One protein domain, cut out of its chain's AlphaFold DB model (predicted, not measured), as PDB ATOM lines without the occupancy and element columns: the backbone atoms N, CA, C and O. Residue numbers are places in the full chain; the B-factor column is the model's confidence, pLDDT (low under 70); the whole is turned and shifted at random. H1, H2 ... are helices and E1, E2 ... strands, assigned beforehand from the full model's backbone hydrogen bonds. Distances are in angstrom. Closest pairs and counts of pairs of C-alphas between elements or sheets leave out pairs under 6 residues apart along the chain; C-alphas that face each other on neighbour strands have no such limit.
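Overview. This is residues 6 to 101 of the 105 residues of an uncharacterized protein of Methanothermococcus okinawensis (strain DSM 14208 / JCM 11175 / IH1) (UniProt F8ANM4). A strongly twisted sheet of five strands makes a wall, with two helices over one face and no named helix over the other. H2 covers the part of the sheet around E2, and the shorter H1 covers E4; the two make a helical hairpin. At one end of the sheet the loop between E4 and E5 reaches out to Glu 63. The printed part has 96 residues, with five named strands and then two named helices along the chain; the sheet runs E1, E2, E3, E4, E5, antiparallel throughout, and the class is mixed, helices and strands. The whole is compact, with a radius of gyration of the C-alphas of 13.1 A and spans of 38 by 30 by 22 A.

Along the chain. E1, residues 6 to 12, is 17.4 A long and begins at C-alpha 6, (32.980, 39.541, 32.877). E2, residues 26 to 32, and E4, residues 54 to 60, are each 19.6 A long. E3, residues 42 to 47, is 16.2 A long. E5, residues 72 to 74, is 6.5 A long. H1, residues 77 to 83, is 11.0 A long and begins at C-alpha 77, (45.664, 35.265, 32.357). H2, residues 87 to 99, is 18.2 A long and ends at C-alpha 99, (39.461, 38.272, 45.874).

Arrangement. The five strands form a meander, each the antiparallel neighbour of the one before, with E1 and E5 as edge strands. Between the neighbour strands E1 and E2, N 9 and O 28 are within hydrogen-bond range at 3.0 A. Also within hydrogen-bond range are N 29 and O 44 of the neighbours E2 and E3 at 2.8 A, N 45 and O 55 of the neighbours E3 and E4 at 2.8 A, and N 56 and O 72 of the neighbours E4 and E5 at 2.9 A. H1 and H2 are on the same face of the sheet, in two layers, helices on one face of a sheet. H2 lies over E2 at a height over the sheet of 10.1 A and runs along the strands, at 25 degrees to E2 on the local plane. Its closest C-alphas to E1 are those of Leu 93 and Ile 6, 7.4 A apart. H1 lies over E4 at a height over the sheet of 9.0 A and runs along the strands, at 22 degrees to E4 on the local plane. The closest C-alphas of H1 and E4 are those of Leu 77 and Ile 54, 7.9 A apart. H1 and H2 touch, closest at the C-alphas of Leu 77 and Ile 90, 6.5 A; they run opposite ways at a tilt of 36 degrees, only just steep. In H2 every O i to N i+4 pair is within hydrogen-bond range; in H1 0 of 3 are, beside 4 of 4 O i to N i+3 pairs.

Size, cuts and confidence. The C-alphas farthest apart are those of Glu 63 and Gly 101, 39.7 A. The printed part has no cut. The links E1 to E2 and E4 to E5 are long; in the second, residues 67 to 68 pair antiparallel with residues 59 to 60 of E4. The mean pLDDT of the printed part is 87.5, and residues 35, 36 and 65 are under 70.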
ATOM      1  N   ILE A   6      32.701  40.813  32.221       87.00
ATOM      2  CA  ILE A   6      32.980  39.541  32.877       87.00
ATOM      3  C   ILE A   6      31.710  39.090  33.600       87.00
ATOM      4  O   ILE A   6      31.252  39.720  34.552       87.00
ATOM      5  N   VAL A   7      31.129  37.980  33.160       86.44
ATOM      6  CA  VAL A   7      29.947  37.371  33.775       86.44
ATOM      7  C   VAL A   7      30.367  36.077  34.458       86.44
ATOM      8  O   VAL A   7      30.654  35.077  33.807       86.44
ATOM      9  N   ARG A   8      30.381  36.064  35.794       87.06
ATOM     10  CA  ARG A   8      30.599  34.830  36.563       87.06
ATOM     11  C   ARG A   8      29.427  33.874  36.344       87.06
ATOM     12  O   ARG A   8      28.298  34.180  36.723       87.06
ATOM     13  N   THR A   9      29.701  32.698  35.794       84.31
ATOM     14  CA  THR A   9      28.677  31.686  35.497       84.31
ATOM     15  C   THR A   9      28.475  30.706  36.653       84.31
ATOM     16  O   THR A   9      27.364  30.205  36.840       84.31
ATOM     17  N   GLY A  10      29.495  30.475  37.482       88.88
ATOM     18  CA  GLY A  10      29.336  29.740  38.738       88.88
ATOM     19  C   GLY A  10      30.628  29.186  39.328       88.88
ATOM     20  O   GLY A  10      31.699  29.272  38.723       88.88
ATOM     21  N   TYR A  11      30.471  28.589  40.506       92.75
ATOM     22  CA  TYR A  11      31.487  27.853  41.251       92.75
ATOM     23  C   TYR A  11      31.214  26.362  41.178       92.75
ATOM     24  O   TYR A  11      30.051  25.948  41.189       92.75
ATOM     25  N   TYR A  12      32.274  25.563  41.138       92.12
ATOM     26  CA  TYR A  12      32.163  24.124  40.972       92.12
ATOM     27  C   TYR A  12      33.191  23.364  41.806       92.12
ATOM     28  O   TYR A  12      34.311  23.832  42.024       92.12
ATOM     29  N   ASP A  13      32.803  22.174  42.254       91.06
ATOM     30  CA  ASP A  13      33.692  21.205  42.886       91.06
ATOM     31  C   ASP A  13      34.550  20.461  41.843       91.06
ATOM     32  O   ASP A  13      34.377  20.600  40.633       91.06
ATOM     33  N   LYS A  14      35.471  19.613  42.305       86.81
ATOM     34  CA  LYS A  14      36.345  18.793  41.446       86.81
ATOM     35  C   LYS A  14      35.618  17.802  40.523       86.81
ATOM     36  O   LYS A  14      36.252  17.239  39.635       86.81
ATOM     37  N   TYR A  15      34.333  17.542  40.755       87.38
ATOM     38  CA  TYR A  15      33.496  16.658  39.939       87.38
ATOM     39  C   TYR A  15      32.599  17.438  38.968       87.38
ATOM     40  O   TYR A  15      31.817  16.831  38.237       87.38
ATOM     41  N   GLY A  16      32.688  18.768  38.977       84.88
ATOM     42  CA  GLY A  16      31.871  19.666  38.176       84.88
ATOM     43  C   GLY A  16      30.437  19.835  38.648       84.88
ATOM     44  O   GLY A  16      29.566  20.234  37.874       84.88
ATOM     45  N   LYS A  17      30.175  19.582  39.930       89.06
ATOM     46  CA  LYS A  17      28.914  19.963  40.569       89.06
ATOM     47  C   LYS A  17      28.999  21.404  41.034       89.06
ATOM     48  O   LYS A  17      30.053  21.843  41.481       89.06
ATOM     49  N   LYS A  18      27.880  22.129  40.955       89.38
ATOM     50  CA  LYS A  18      27.795  23.486  41.503       89.38
ATOM     51  C   LYS A  18      28.162  23.468  42.985       89.38
ATOM     52  O   LYS A  18      27.654  22.636  43.731       89.38
ATOM     53  N   SER A  19      29.024  24.397  43.362       89.25
ATOM     54  CA  SER A  19      29.530  24.581  44.716       89.25
ATOM     55  C   SER A  19      29.160  25.967  45.229       89.25
ATOM     56  O   SER A  19      28.807  26.862  44.456       89.25
ATOM     57  N   GLU A  20      29.264  26.140  46.538       86.06
ATOM     58  CA  GLU A  20      29.289  27.457  47.159       86.06
ATOM     59  C   GLU A  20      30.632  28.153  46.896       86.06
ATOM     60  O   GLU A  20      31.618  27.524  46.498       86.06
ATOM     61  N   GLU A  21      30.639  29.469  47.095       80.00
ATOM     62  CA  GLU A  21      31.785  30.350  46.852       80.00
ATOM     63  C   GLU A  21      32.985  30.064  47.767       80.00
ATOM     64  O   GLU A  21      34.105  30.394  47.397       80.00
ATOM     65  N   ASP A  22      32.774  29.423  48.917       80.00
ATOM     66  CA  ASP A  22      33.832  29.195  49.908       80.00
ATOM     67  C   ASP A  22      34.536  27.829  49.749       80.00
ATOM     68  O   ASP A  22      35.650  27.646  50.237       80.00
ATOM     69  N   GLU A  23      33.934  26.871  49.031       83.12
ATOM     70  CA  GLU A  23      34.422  25.477  48.925       83.12
ATOM     71  C   GLU A  23      34.705  25.019  47.479       83.12
ATOM     72  O   GLU A  23      34.774  23.826  47.169       83.12
ATOM     73  N   PHE A  24      34.877  25.959  46.551       89.88
ATOM     74  CA  PHE A  24      35.024  25.638  45.131       89.88
ATOM     75  C   PHE A  24      36.421  25.122  44.751       89.88
ATOM     76  O   PHE A  24      37.457  25.536  45.271       89.88
ATOM     77  N   THR A  25      36.453  24.238  43.753       90.06
ATOM     78  CA  THR A  25      37.679  23.796  43.071       90.06
ATOM     79  C   THR A  25      37.978  24.648  41.844       90.06
ATOM     80  O   THR A  25      39.146  24.915  41.543       90.06
ATOM     81  N   TYR A  26      36.943  25.076  41.121       91.19
ATOM     82  CA  TYR A  26      37.092  25.993  40.000       91.19
ATOM     83  C   TYR A  26      35.899  26.941  39.852       91.19
ATOM     84  O   TYR A  26      34.762  26.626  40.204       91.19
ATOM     85  N   ILE A  27      36.195  28.134  39.352       92.81
ATOM     86  CA  ILE A  27      35.257  29.192  39.000       92.81
ATOM     87  C   ILE A  27      35.211  29.300  37.478       92.81
ATOM     88  O   ILE A  27      36.206  29.082  36.786       92.81
ATOM     89  N   THR A  28      34.038  29.618  36.953       93.19
ATOM     90  CA  THR A  28      33.827  29.791  35.516       93.19
ATOM     91  C   THR A  28      33.273  31.175  35.220       93.19
ATOM     92  O   THR A  28      32.484  31.738  35.990       93.19
ATOM     93  N   PHE A  29      33.704  31.712  34.089       92.50
ATOM     94  CA  PHE A  29      33.354  33.027  33.592       92.50
ATOM     95  C   PHE A  29      32.946  32.925  32.129       92.50
ATOM     96  O   PHE A  29      33.502  32.138  31.365       92.50
ATOM     97  N   ASN A  30      31.993  33.756  31.740       90.94
ATOM     98  CA  ASN A  30      31.741  34.110  30.359       90.94
ATOM     99  C   ASN A  30      32.184  35.564  30.168       90.94
ATOM    100  O   ASN A  30      31.785  36.436  30.937       90.94
ATOM    101  N   ILE A  31      33.039  35.811  29.185       90.25
ATOM    102  CA  ILE A  31      33.545  37.134  28.843       90.25
ATOM    103  C   ILE A  31      32.959  37.498  27.488       90.25
ATOM    104  O   ILE A  31      33.298  36.889  26.471       90.25
ATOM    105  N   GLY A  32      32.064  38.479  27.494       86.06
ATOM    106  CA  GLY A  32      31.232  38.800  26.344       86.06
ATOM    107  C   GLY A  32      30.514  40.130  26.501       86.06
ATOM    108  O   GLY A  32      30.590  40.787  27.537       86.06
ATOM    109  N   LYS A  33      29.823  40.573  25.452       73.75
ATOM    110  CA  LYS A  33      29.116  41.874  25.458       73.75
ATOM    111  C   LYS A  33      27.726  41.812  26.090       73.75
ATOM    112  O   LYS A  33      27.148  42.854  26.401       73.75
ATOM    113  N   GLU A  34      27.177  40.613  26.252       71.19
ATOM    114  CA  GLU A  34      25.810  40.385  26.718       71.19
ATOM    115  C   GLU A  34      25.765  39.338  27.836       71.19
ATOM    116  O   GLU A  34      26.738  38.649  28.111       71.19
ATOM    117  N   GLY A  35      24.614  39.209  28.504       62.16
ATOM    118  CA  GLY A  35      24.425  38.211  29.566       62.16
ATOM    119  C   GLY A  35      24.264  36.769  29.065       62.16
ATOM    120  O   GLY A  35      24.211  35.852  29.881       62.16
ATOM    121  N   LYS A  36      24.149  36.562  27.747       68.06
ATOM    122  CA  LYS A  36      24.120  35.244  27.100       68.06
ATOM    123  C   LYS A  36      25.335  35.108  26.176       68.06
ATOM    124  O   LYS A  36      25.686  36.110  25.556       68.06
ATOM    125  N   PRO A  37      25.921  33.900  26.044       72.31
ATOM    126  CA  PRO A  37      27.040  33.677  25.139       72.31
ATOM    127  C   PRO A  37      26.642  33.981  23.692       72.31
ATOM    128  O   PRO A  37      25.658  33.442  23.182       72.31
ATOM    129  N   ASN A  38      27.425  34.827  23.040       78.50
ATOM    130  CA  ASN A  38      27.347  35.143  21.624       78.50
ATOM    131  C   ASN A  38      28.594  34.655  20.894       78.50
ATOM    132  O   ASN A  38      29.635  34.392  21.494       78.50
ATOM    133  N   SER A  39      28.487  34.520  19.572       78.81
ATOM    134  CA  SER A  39      29.615  34.079  18.749       78.81
ATOM    135  C   SER A  39      30.816  35.008  18.944       78.81
ATOM    136  O   SER A  39      30.715  36.215  18.715       78.81
ATOM    137  N   GLY A  40      31.947  34.445  19.363       79.12
ATOM    138  CA  GLY A  40      33.154  35.189  19.712       79.12
ATOM    139  C   GLY A  40      33.376  35.418  21.206       79.12
ATOM    140  O   GLY A  40      34.489  35.798  21.564       79.12
ATOM    141  N   ASP A  41      32.386  35.156  22.060       88.44
ATOM    142  CA  ASP A  41      32.550  35.246  23.511       88.44
ATOM    143  C   ASP A  41      33.461  34.128  24.029       88.44
ATOM    144  O   ASP A  41      33.580  33.058  23.426       88.44
ATOM    145  N   LEU A  42      34.102  34.369  25.170       91.50
ATOM    146  CA  LEU A  42      35.035  33.424  25.773       91.50
ATOM    147  C   LEU A  42      34.447  32.829  27.040       91.50
ATOM    148  O   LEU A  42      34.010  33.537  27.942       91.50
ATOM    149  N   PHE A  43      34.490  31.513  27.136       92.88
ATOM    150  CA  PHE A  43      34.378  30.811  28.397       92.88
ATOM    151  C   PHE A  43      35.767  30.668  29.001       92.88
ATOM    152  O   PHE A  43      36.686  30.216  28.324       92.88
ATOM    153  N   VAL A  44      35.912  31.040  30.268       93.88
ATOM    154  CA  VAL A  44      37.165  30.927  31.011       93.88
ATOM    155  C   VAL A  44      36.897  30.165  32.299       93.88
ATOM    156  O   VAL A  44      36.052  30.567  33.098       93.88
ATOM    157  N   GLN A  45      37.614  29.069  32.516       94.12
ATOM    158  CA  GLN A  45      37.579  28.300  33.753       94.12
ATOM    159  C   GLN A  45      38.917  28.420  34.467       94.12
ATOM    160  O   GLN A  45      39.955  28.012  33.948       94.12
ATOM    161  N   ILE A  46      38.866  28.928  35.694       93.81
ATOM    162  CA  ILE A  46      40.031  29.142  36.547       93.81
ATOM    163  C   ILE A  46      39.871  28.270  37.779       93.81
ATOM    164  O   ILE A  46      38.837  28.269  38.443       93.81
ATOM    165  N   THR A  47      40.899  27.501  38.091       90.62
ATOM    166  CA  THR A  47      40.921  26.633  39.267       90.62
ATOM    167  C   THR A  47      41.564  27.325  40.462       90.62
ATOM    168  O   THR A  47      42.386  28.220  40.322       90.62
ATOM    169  N   ASN A  48      41.194  26.907  41.667       88.38
ATOM    170  CA  ASN A  48      41.868  27.329  42.888       88.38
ATOM    171  C   ASN A  48      43.157  26.513  43.152       88.38
ATOM    172  O   ASN A  48      43.931  26.813  44.056       88.38
ATOM    173  N   ILE A  49      43.431  25.475  42.353       86.38
ATOM    174  CA  ILE A  49      44.593  24.596  42.528       86.38
ATOM    175  C   ILE A  49      45.783  25.132  41.727       86.38
ATOM    176  O   ILE A  49      45.768  25.157  40.500       86.38
ATOM    177  N   LYS A  50      46.862  25.505  42.419       86.31
ATOM    178  CA  LYS A  50      48.093  25.972  41.768       86.31
ATOM    179  C   LYS A  50      48.691  24.892  40.858       86.31
ATOM    180  O   LYS A  50      48.905  23.761  41.291       86.31
ATOM    181  N   GLY A  51      49.038  25.279  39.631       85.06
ATOM    182  CA  GLY A  51      49.700  24.413  38.647       85.06
ATOM    183  C   GLY A  51      48.751  23.655  37.720       85.06
ATOM    184  O   GLY A  51      49.224  22.963  36.822       85.06
ATOM    185  N   VAL A  52      47.436  23.794  37.905       88.81
ATOM    186  CA  VAL A  52      46.445  23.334  36.927       88.81
ATOM    187  C   VAL A  52      46.194  24.477  35.931       88.81
ATOM    188  O   VAL A  52      46.031  25.618  36.370       88.81
ATOM    189  N   PRO A  53      46.194  24.214  34.612       91.12
ATOM    190  CA  PRO A  53      46.009  25.254  33.606       91.12
ATOM    191  C   PRO A  53      44.611  25.878  33.668       91.12
ATOM    192  O   PRO A  53      43.647  25.283  34.156       91.12
ATOM    193  N   ILE A  54      44.516  27.093  33.140       93.56
ATOM    194  CA  ILE A  54      43.261  27.804  32.919       93.56
ATOM    195  C   ILE A  54      42.690  27.303  31.594       93.56
ATOM    196  O   ILE A  54      43.397  27.300  30.587       93.56
ATOM    197  N   LEU A  55      41.419  26.899  31.581       94.12
ATOM    198  CA  LEU A  55      40.756  26.490  30.342       94.12
ATOM    199  C   LEU A  55      40.070  27.687  29.709       94.12
ATOM    200  O   LEU A  55      39.340  28.416  30.385       94.12
ATOM    201  N   VAL A  56      40.247  27.841  28.404       94.44
ATOM    202  CA  VAL A  56      39.574  28.868  27.615       94.44
ATOM    203  C   VAL A  56      38.903  28.214  26.424       94.44
ATOM    204  O   VAL A  56      39.528  27.440  25.713       94.44
ATOM    205  N   ALA A  57      37.634  28.520  26.186       92.88
ATOM    206  CA  ALA A  57      36.919  28.043  25.010       92.88
ATOM    207  C   ALA A  57      36.140  29.186  24.374       92.88
ATOM    208  O   ALA A  57      35.458  29.946  25.060       92.88
ATOM    209  N   LYS A  58      36.216  29.300  23.052       91.56
ATOM    210  CA  LYS A  58      35.453  30.298  22.311       91.56
ATOM    211  C   LYS A  58      34.058  29.769  22.013       91.56
ATOM    212  O   LYS A  58      33.894  28.619  21.615       91.56
ATOM    213  N   TYR A  59      33.051  30.604  22.206       89.19
ATOM    214  CA  TYR A  59      31.689  30.291  21.818       89.19
ATOM    215  C   TYR A  59      31.481  30.583  20.335       89.19
ATOM    216  O   TYR A  59      31.835  31.657  19.843       89.19
ATOM    217  N   VAL A  60      30.861  29.648  19.630       85.62
ATOM    218  CA  VAL A  60      30.459  29.794  18.236       85.62
ATOM    219  C   VAL A  60      28.961  29.557  18.168       85.62
ATOM    220  O   VAL A  60      28.474  28.477  18.489       85.62
ATOM    221  N   ALA A  61      28.218  30.585  17.765       82.88
ATOM    222  CA  ALA A  61      26.796  30.428  17.496       82.88
ATOM    223  C   ALA A  61      26.611  29.703  16.158       82.88
ATOM    224  O   ALA A  61      27.187  30.111  15.148       82.88
ATOM    225  N   ASP A  62      25.790  28.660  16.157       78.69
ATOM    226  CA  ASP A  62      25.385  27.914  14.972       78.69
ATOM    227  C   ASP A  62      23.851  27.855  14.879       78.69
ATOM    228  O   ASP A  62      23.126  28.377  15.732       78.69
ATOM    229  N   GLU A  63      23.352  27.218  13.823       75.12
ATOM    230  CA  GLU A  63      21.920  27.077  13.530       75.12
ATOM    231  C   GLU A  63      21.147  26.289  14.609       75.12
ATOM    232  O   GLU A  63      19.919  26.342  14.653       75.12
ATOM    233  N   PHE A  64      21.854  25.578  15.495       71.31
ATOM    234  CA  PHE A  64      21.299  24.689  16.517       71.31
ATOM    235  C   PHE A  64      21.376  25.270  17.933       71.31
ATOM    236  O   PHE A  64      21.004  24.599  18.897       71.31
ATOM    237  N   GLY A  65      21.799  26.528  18.065       69.12
ATOM    238  CA  GLY A  65      21.870  27.226  19.344       69.12
ATOM    239  C   GLY A  65      23.285  27.467  19.854       69.12
ATOM    240  O   GLY A  65      23.408  28.109  20.890       69.12
ATOM    241  N   GLY A  66      24.320  27.055  19.117       79.50
ATOM    242  CA  GLY A  66      25.725  27.330  19.401       79.50
ATOM    243  C   GLY A  66      26.428  26.295  20.277       79.50
ATOM    244  O   GLY A  66      25.818  25.548  21.042       79.50
ATOM    245  N   SER A  67      27.753  26.268  20.164       83.62
ATOM    246  CA  SER A  67      28.633  25.377  20.915       83.62
ATOM    247  C   SER A  67      29.938  26.075  21.295       83.62
ATOM    248  O   SER A  67      30.324  27.091  20.716       83.62
ATOM    249  N   PHE A  68      30.615  25.542  22.309       86.06
ATOM    250  CA  PHE A  68      31.986  25.940  22.608       86.06
ATOM    251  C   PHE A  68      32.943  25.134  21.734       86.06
ATOM    252  O   PHE A  68      32.804  23.915  21.614       86.06
ATOM    253  N   GLU A  69      33.918  25.819  21.144       88.81
ATOM    254  CA  GLU A  69      35.028  25.177  20.449       88.81
ATOM    255  C   GLU A  69      35.871  24.342  21.421       88.81
ATOM    256  O   GLU A  69      35.692  24.372  22.645       88.81
ATOM    257  N   ARG A  70      36.808  23.572  20.861       89.12
ATOM    258  CA  ARG A  70      37.759  22.806  21.662       89.12
ATOM    259  C   ARG A  70      38.471  23.757  22.639       89.12
ATOM    260  O   ARG A  70      39.000  24.766  22.181       89.12
ATOM    261  N   PRO A  71      38.484  23.446  23.947       92.19
ATOM    262  CA  PRO A  71      39.157  24.287  24.917       92.19
ATOM    263  C   PRO A  71      40.671  24.246  24.711       92.19
ATOM    264  O   PRO A  71      41.235  23.195  24.393       92.19
ATOM    265  N   ASP A  72      41.291  25.392  24.949       93.00
ATOM    266  CA  ASP A  72      42.728  25.595  25.001       93.00
ATOM    267  C   ASP A  72      43.177  25.789  26.454       93.00
ATOM    268  O   ASP A  72      42.522  26.476  27.246       93.00
ATOM    269  N   ASP A  73      44.325  25.201  26.780       93.50
ATOM    270  CA  ASP A  73      44.976  25.336  28.080       93.50
ATOM    271  C   ASP A  73      45.934  26.533  28.039       93.50
ATOM    272  O   ASP A  73      46.863  26.565  27.226       93.50
ATOM    273  N   ILE A  74      45.750  27.502  28.936       92.62
ATOM    274  CA  ILE A  74      46.684  28.617  29.132       92.62
ATOM    275  C   ILE A  74      47.261  28.600  30.547       92.62
ATOM    276  O   ILE A  74      46.629  28.127  31.494       92.62
ATOM    277  N   ILE A  75      48.480  29.114  30.703       89.69
ATOM    278  CA  ILE A  75      49.196  29.097  31.984       89.69
ATOM    279  C   ILE A  75      48.951  30.397  32.756       89.69
ATOM    280  O   ILE A  75      48.887  30.374  33.984       89.69
ATOM    281  N   THR A  76      48.805  31.524  32.053       90.94
ATOM    282  CA  THR A  76      48.613  32.845  32.668       90.94
ATOM    283  C   THR A  76      47.432  33.588  32.059       90.94
ATOM    284  O   THR A  76      47.130  33.441  30.874       90.94
ATOM    285  N   LEU A  77      46.783  34.450  32.849       91.06
ATOM    286  CA  LEU A  77      45.664  35.265  32.357       91.06
ATOM    287  C   LEU A  77      46.073  36.252  31.254       91.06
ATOM    288  O   LEU A  77      45.239  36.635  30.438       91.06
ATOM    289  N   ASP A  78      47.351  36.624  31.166       91.94
ATOM    290  CA  ASP A  78      47.861  37.468  30.079       91.94
ATOM    291  C   ASP A  78      47.768  36.798  28.701       91.94
ATOM    292  O   ASP A  78      47.666  37.487  27.683       91.94
ATOM    293  N   GLU A  79      47.739  35.464  28.635       93.38
ATOM    294  CA  GLU A  79      47.535  34.753  27.372       93.38
ATOM    295  C   GLU A  79      46.134  34.970  26.789       93.38
ATOM    296  O   GLU A  79      45.947  34.788  25.584       93.38
ATOM    297  N   LEU A  80      45.175  35.458  27.588       90.56
ATOM    298  CA  LEU A  80      43.852  35.846  27.100       90.56
ATOM    299  C   LEU A  80      43.905  36.975  26.055       90.56
ATOM    300  O   LEU A  80      42.992  37.097  25.236       90.56
ATOM    301  N   LYS A  81      45.003  37.747  25.999       90.69
ATOM    302  CA  LYS A  81      45.250  38.751  24.945       90.69
ATOM    303  C   LYS A  81      45.218  38.135  23.540       90.69
ATOM    304  O   LYS A  81      44.791  38.798  22.598       90.69
ATOM    305  N   LYS A  82      45.597  36.856  23.389       91.12
ATOM    306  CA  LYS A  82      45.548  36.121  22.105       91.12
ATOM    307  C   LYS A  82      44.124  35.998  21.552       91.12
ATOM    308  O   LYS A  82      43.950  35.866  20.345       91.12
ATOM    309  N   TYR A  83      43.123  36.086  22.425       88.25
ATOM    310  CA  TYR A  83      41.705  36.015  22.079       88.25
ATOM    311  C   TYR A  83      41.056  37.401  21.935       88.25
ATOM    312  O   TYR A  83      39.844  37.500  21.764       88.25
ATOM    313  N   GLY A  84      41.850  38.477  21.981       86.94
ATOM    314  CA  GLY A  84      41.375  39.845  21.775       86.94
ATOM    315  C   GLY A  84      40.800  40.524  23.017       86.94
ATOM    316  O   GLY A  84      40.138  41.552  22.877       86.94
ATOM    317  N   LEU A  85      41.042  39.990  24.222       88.19
ATOM    318  CA  LEU A  85      40.693  40.695  25.458       88.19
ATOM    319  C   LEU A  85      41.637  41.874  25.712       88.19
ATOM    320  O   LEU A  85      42.850  41.773  25.507       88.19
ATOM    321  N   SER A  86      41.069  42.987  26.180       90.12
ATOM    322  CA  SER A  86      41.834  44.157  26.606       90.12
ATOM    323  C   SER A  86      42.530  43.912  27.946       90.12
ATOM    324  O   SER A  86      42.149  43.041  28.730       90.12
ATOM    325  N   GLU A  87      43.557  44.716  28.220       90.06
ATOM    326  CA  GLU A  87      44.301  44.661  29.480       90.06
ATOM    327  C   GLU A  87      43.432  44.994  30.699       90.06
ATOM    328  O   GLU A  87      43.612  44.389  31.753       90.06
ATOM    329  N   ASP A  88      42.446  45.877  30.531       90.12
ATOM    330  CA  ASP A  88      41.502  46.244  31.589       90.12
ATOM    331  C   ASP A  88      40.675  45.033  32.046       90.12
ATOM    332  O   ASP A  88      40.604  44.747  33.238       90.12
ATOM    333  N   ILE A  89      40.139  44.251  31.099       90.81
ATOM    334  CA  ILE A  89      39.351  43.042  31.396       90.81
ATOM    335  C   ILE A  89      40.217  41.976  32.067       90.81
ATOM    336  O   ILE A  89      39.785  41.304  32.999       90.81
ATOM    337  N   ILE A  90      41.458  41.810  31.609       92.19
ATOM    338  CA  ILE A  90      42.391  40.857  32.218       92.19
ATOM    339  C   ILE A  90      42.734  41.283  33.650       92.19
ATOM    340  O   ILE A  90      42.816  40.432  34.535       92.19
ATOM    341  N   SER A  91      42.907  42.583  33.888       92.50
ATOM    342  CA  SER A  91      43.191  43.130  35.217       92.50
ATOM    343  C   SER A  91      42.003  42.947  36.160       92.50
ATOM    344  O   SER A  91      42.180  42.432  37.260       92.50
ATOM    345  N   GLU A  92      40.786  43.245  35.702       93.00
ATOM    346  CA  GLU A  92      39.558  43.001  36.466       93.00
ATOM    347  C   GLU A  92      39.393  41.508  36.800       93.00
ATOM    348  O   GLU A  92      39.103  41.140  37.939       93.00
ATOM    349  N   LEU A  93      39.659  40.614  35.842       91.88
ATOM    350  CA  LEU A  93      39.605  39.170  36.070       91.88
ATOM    351  C   LEU A  93      40.634  38.711  37.116       91.88
ATOM    352  O   LEU A  93      40.306  37.882  37.969       91.88
ATOM    353  N   LYS A  94      41.855  39.263  37.081       92.50
ATOM    354  CA  LYS A  94      42.895  39.022  38.095       92.50
ATOM    355  C   LYS A  94      42.435  39.480  39.477       92.50
ATOM    356  O   LYS A  94      42.553  38.714  40.432       92.50
ATOM    357  N   GLU A  95      41.862  40.676  39.590       93.00
ATOM    358  CA  GLU A  95      41.330  41.194  40.857       93.00
ATOM    359  C   GLU A  95      40.222  40.298  41.420       93.00
ATOM    360  O   GLU A  95      40.250  39.950  42.606       93.00
ATOM    361  N   ILE A  96      39.293  39.844  40.570       91.50
ATOM    362  CA  ILE A  96      38.253  38.892  40.971       91.50
ATOM    363  C   ILE A  96      38.897  37.601  41.488       91.50
ATOM    364  O   ILE A  96      38.530  37.137  42.564       91.50
ATOM    365  N   CYS A  97      39.871  37.034  40.777       90.88
ATOM    366  CA  CYS A  97      40.538  35.795  41.185       90.88
ATOM    367  C   CYS A  97      41.260  35.926  42.533       90.88
ATOM    368  O   CYS A  97      41.066  35.085  43.415       90.88
ATOM    369  N   ILE A  98      42.011  37.014  42.731       91.31
ATOM    370  CA  ILE A  98      42.694  37.318  43.996       91.31
ATOM    371  C   ILE A  98      41.673  37.465  45.131       91.31
ATOM    372  O   ILE A  98      41.863  36.901  46.209       91.31
ATOM    373  N   SER A  99      40.540  38.134  44.882       90.19
ATOM    374  CA  SER A  99      39.461  38.272  45.874       90.19
ATOM    375  C   SER A  99      38.858  36.930  46.313       90.19
ATOM    376  O   SER A  99      38.254  36.853  47.382       90.19
ATOM    377  N   LYS A 100      39.020  35.874  45.503       88.25
ATOM    378  CA  LYS A 100      38.577  34.498  45.789       88.25
ATOM    379  C   LYS A 100      39.702  33.580  46.276       88.25
ATOM    380  O   LYS A 100      39.510  32.372  46.346       88.25
ATOM    381  N   GLY A 101      40.871  34.131  46.613       85.19
ATOM    382  CA  GLY A 101      42.012  33.370  47.130       85.19
ATOM    383  C   GLY A 101      42.889  32.711  46.059       85.19
ATOM    384  O   GLY A 101      43.856  32.028  46.398       85.19
TER     385      GLY A 101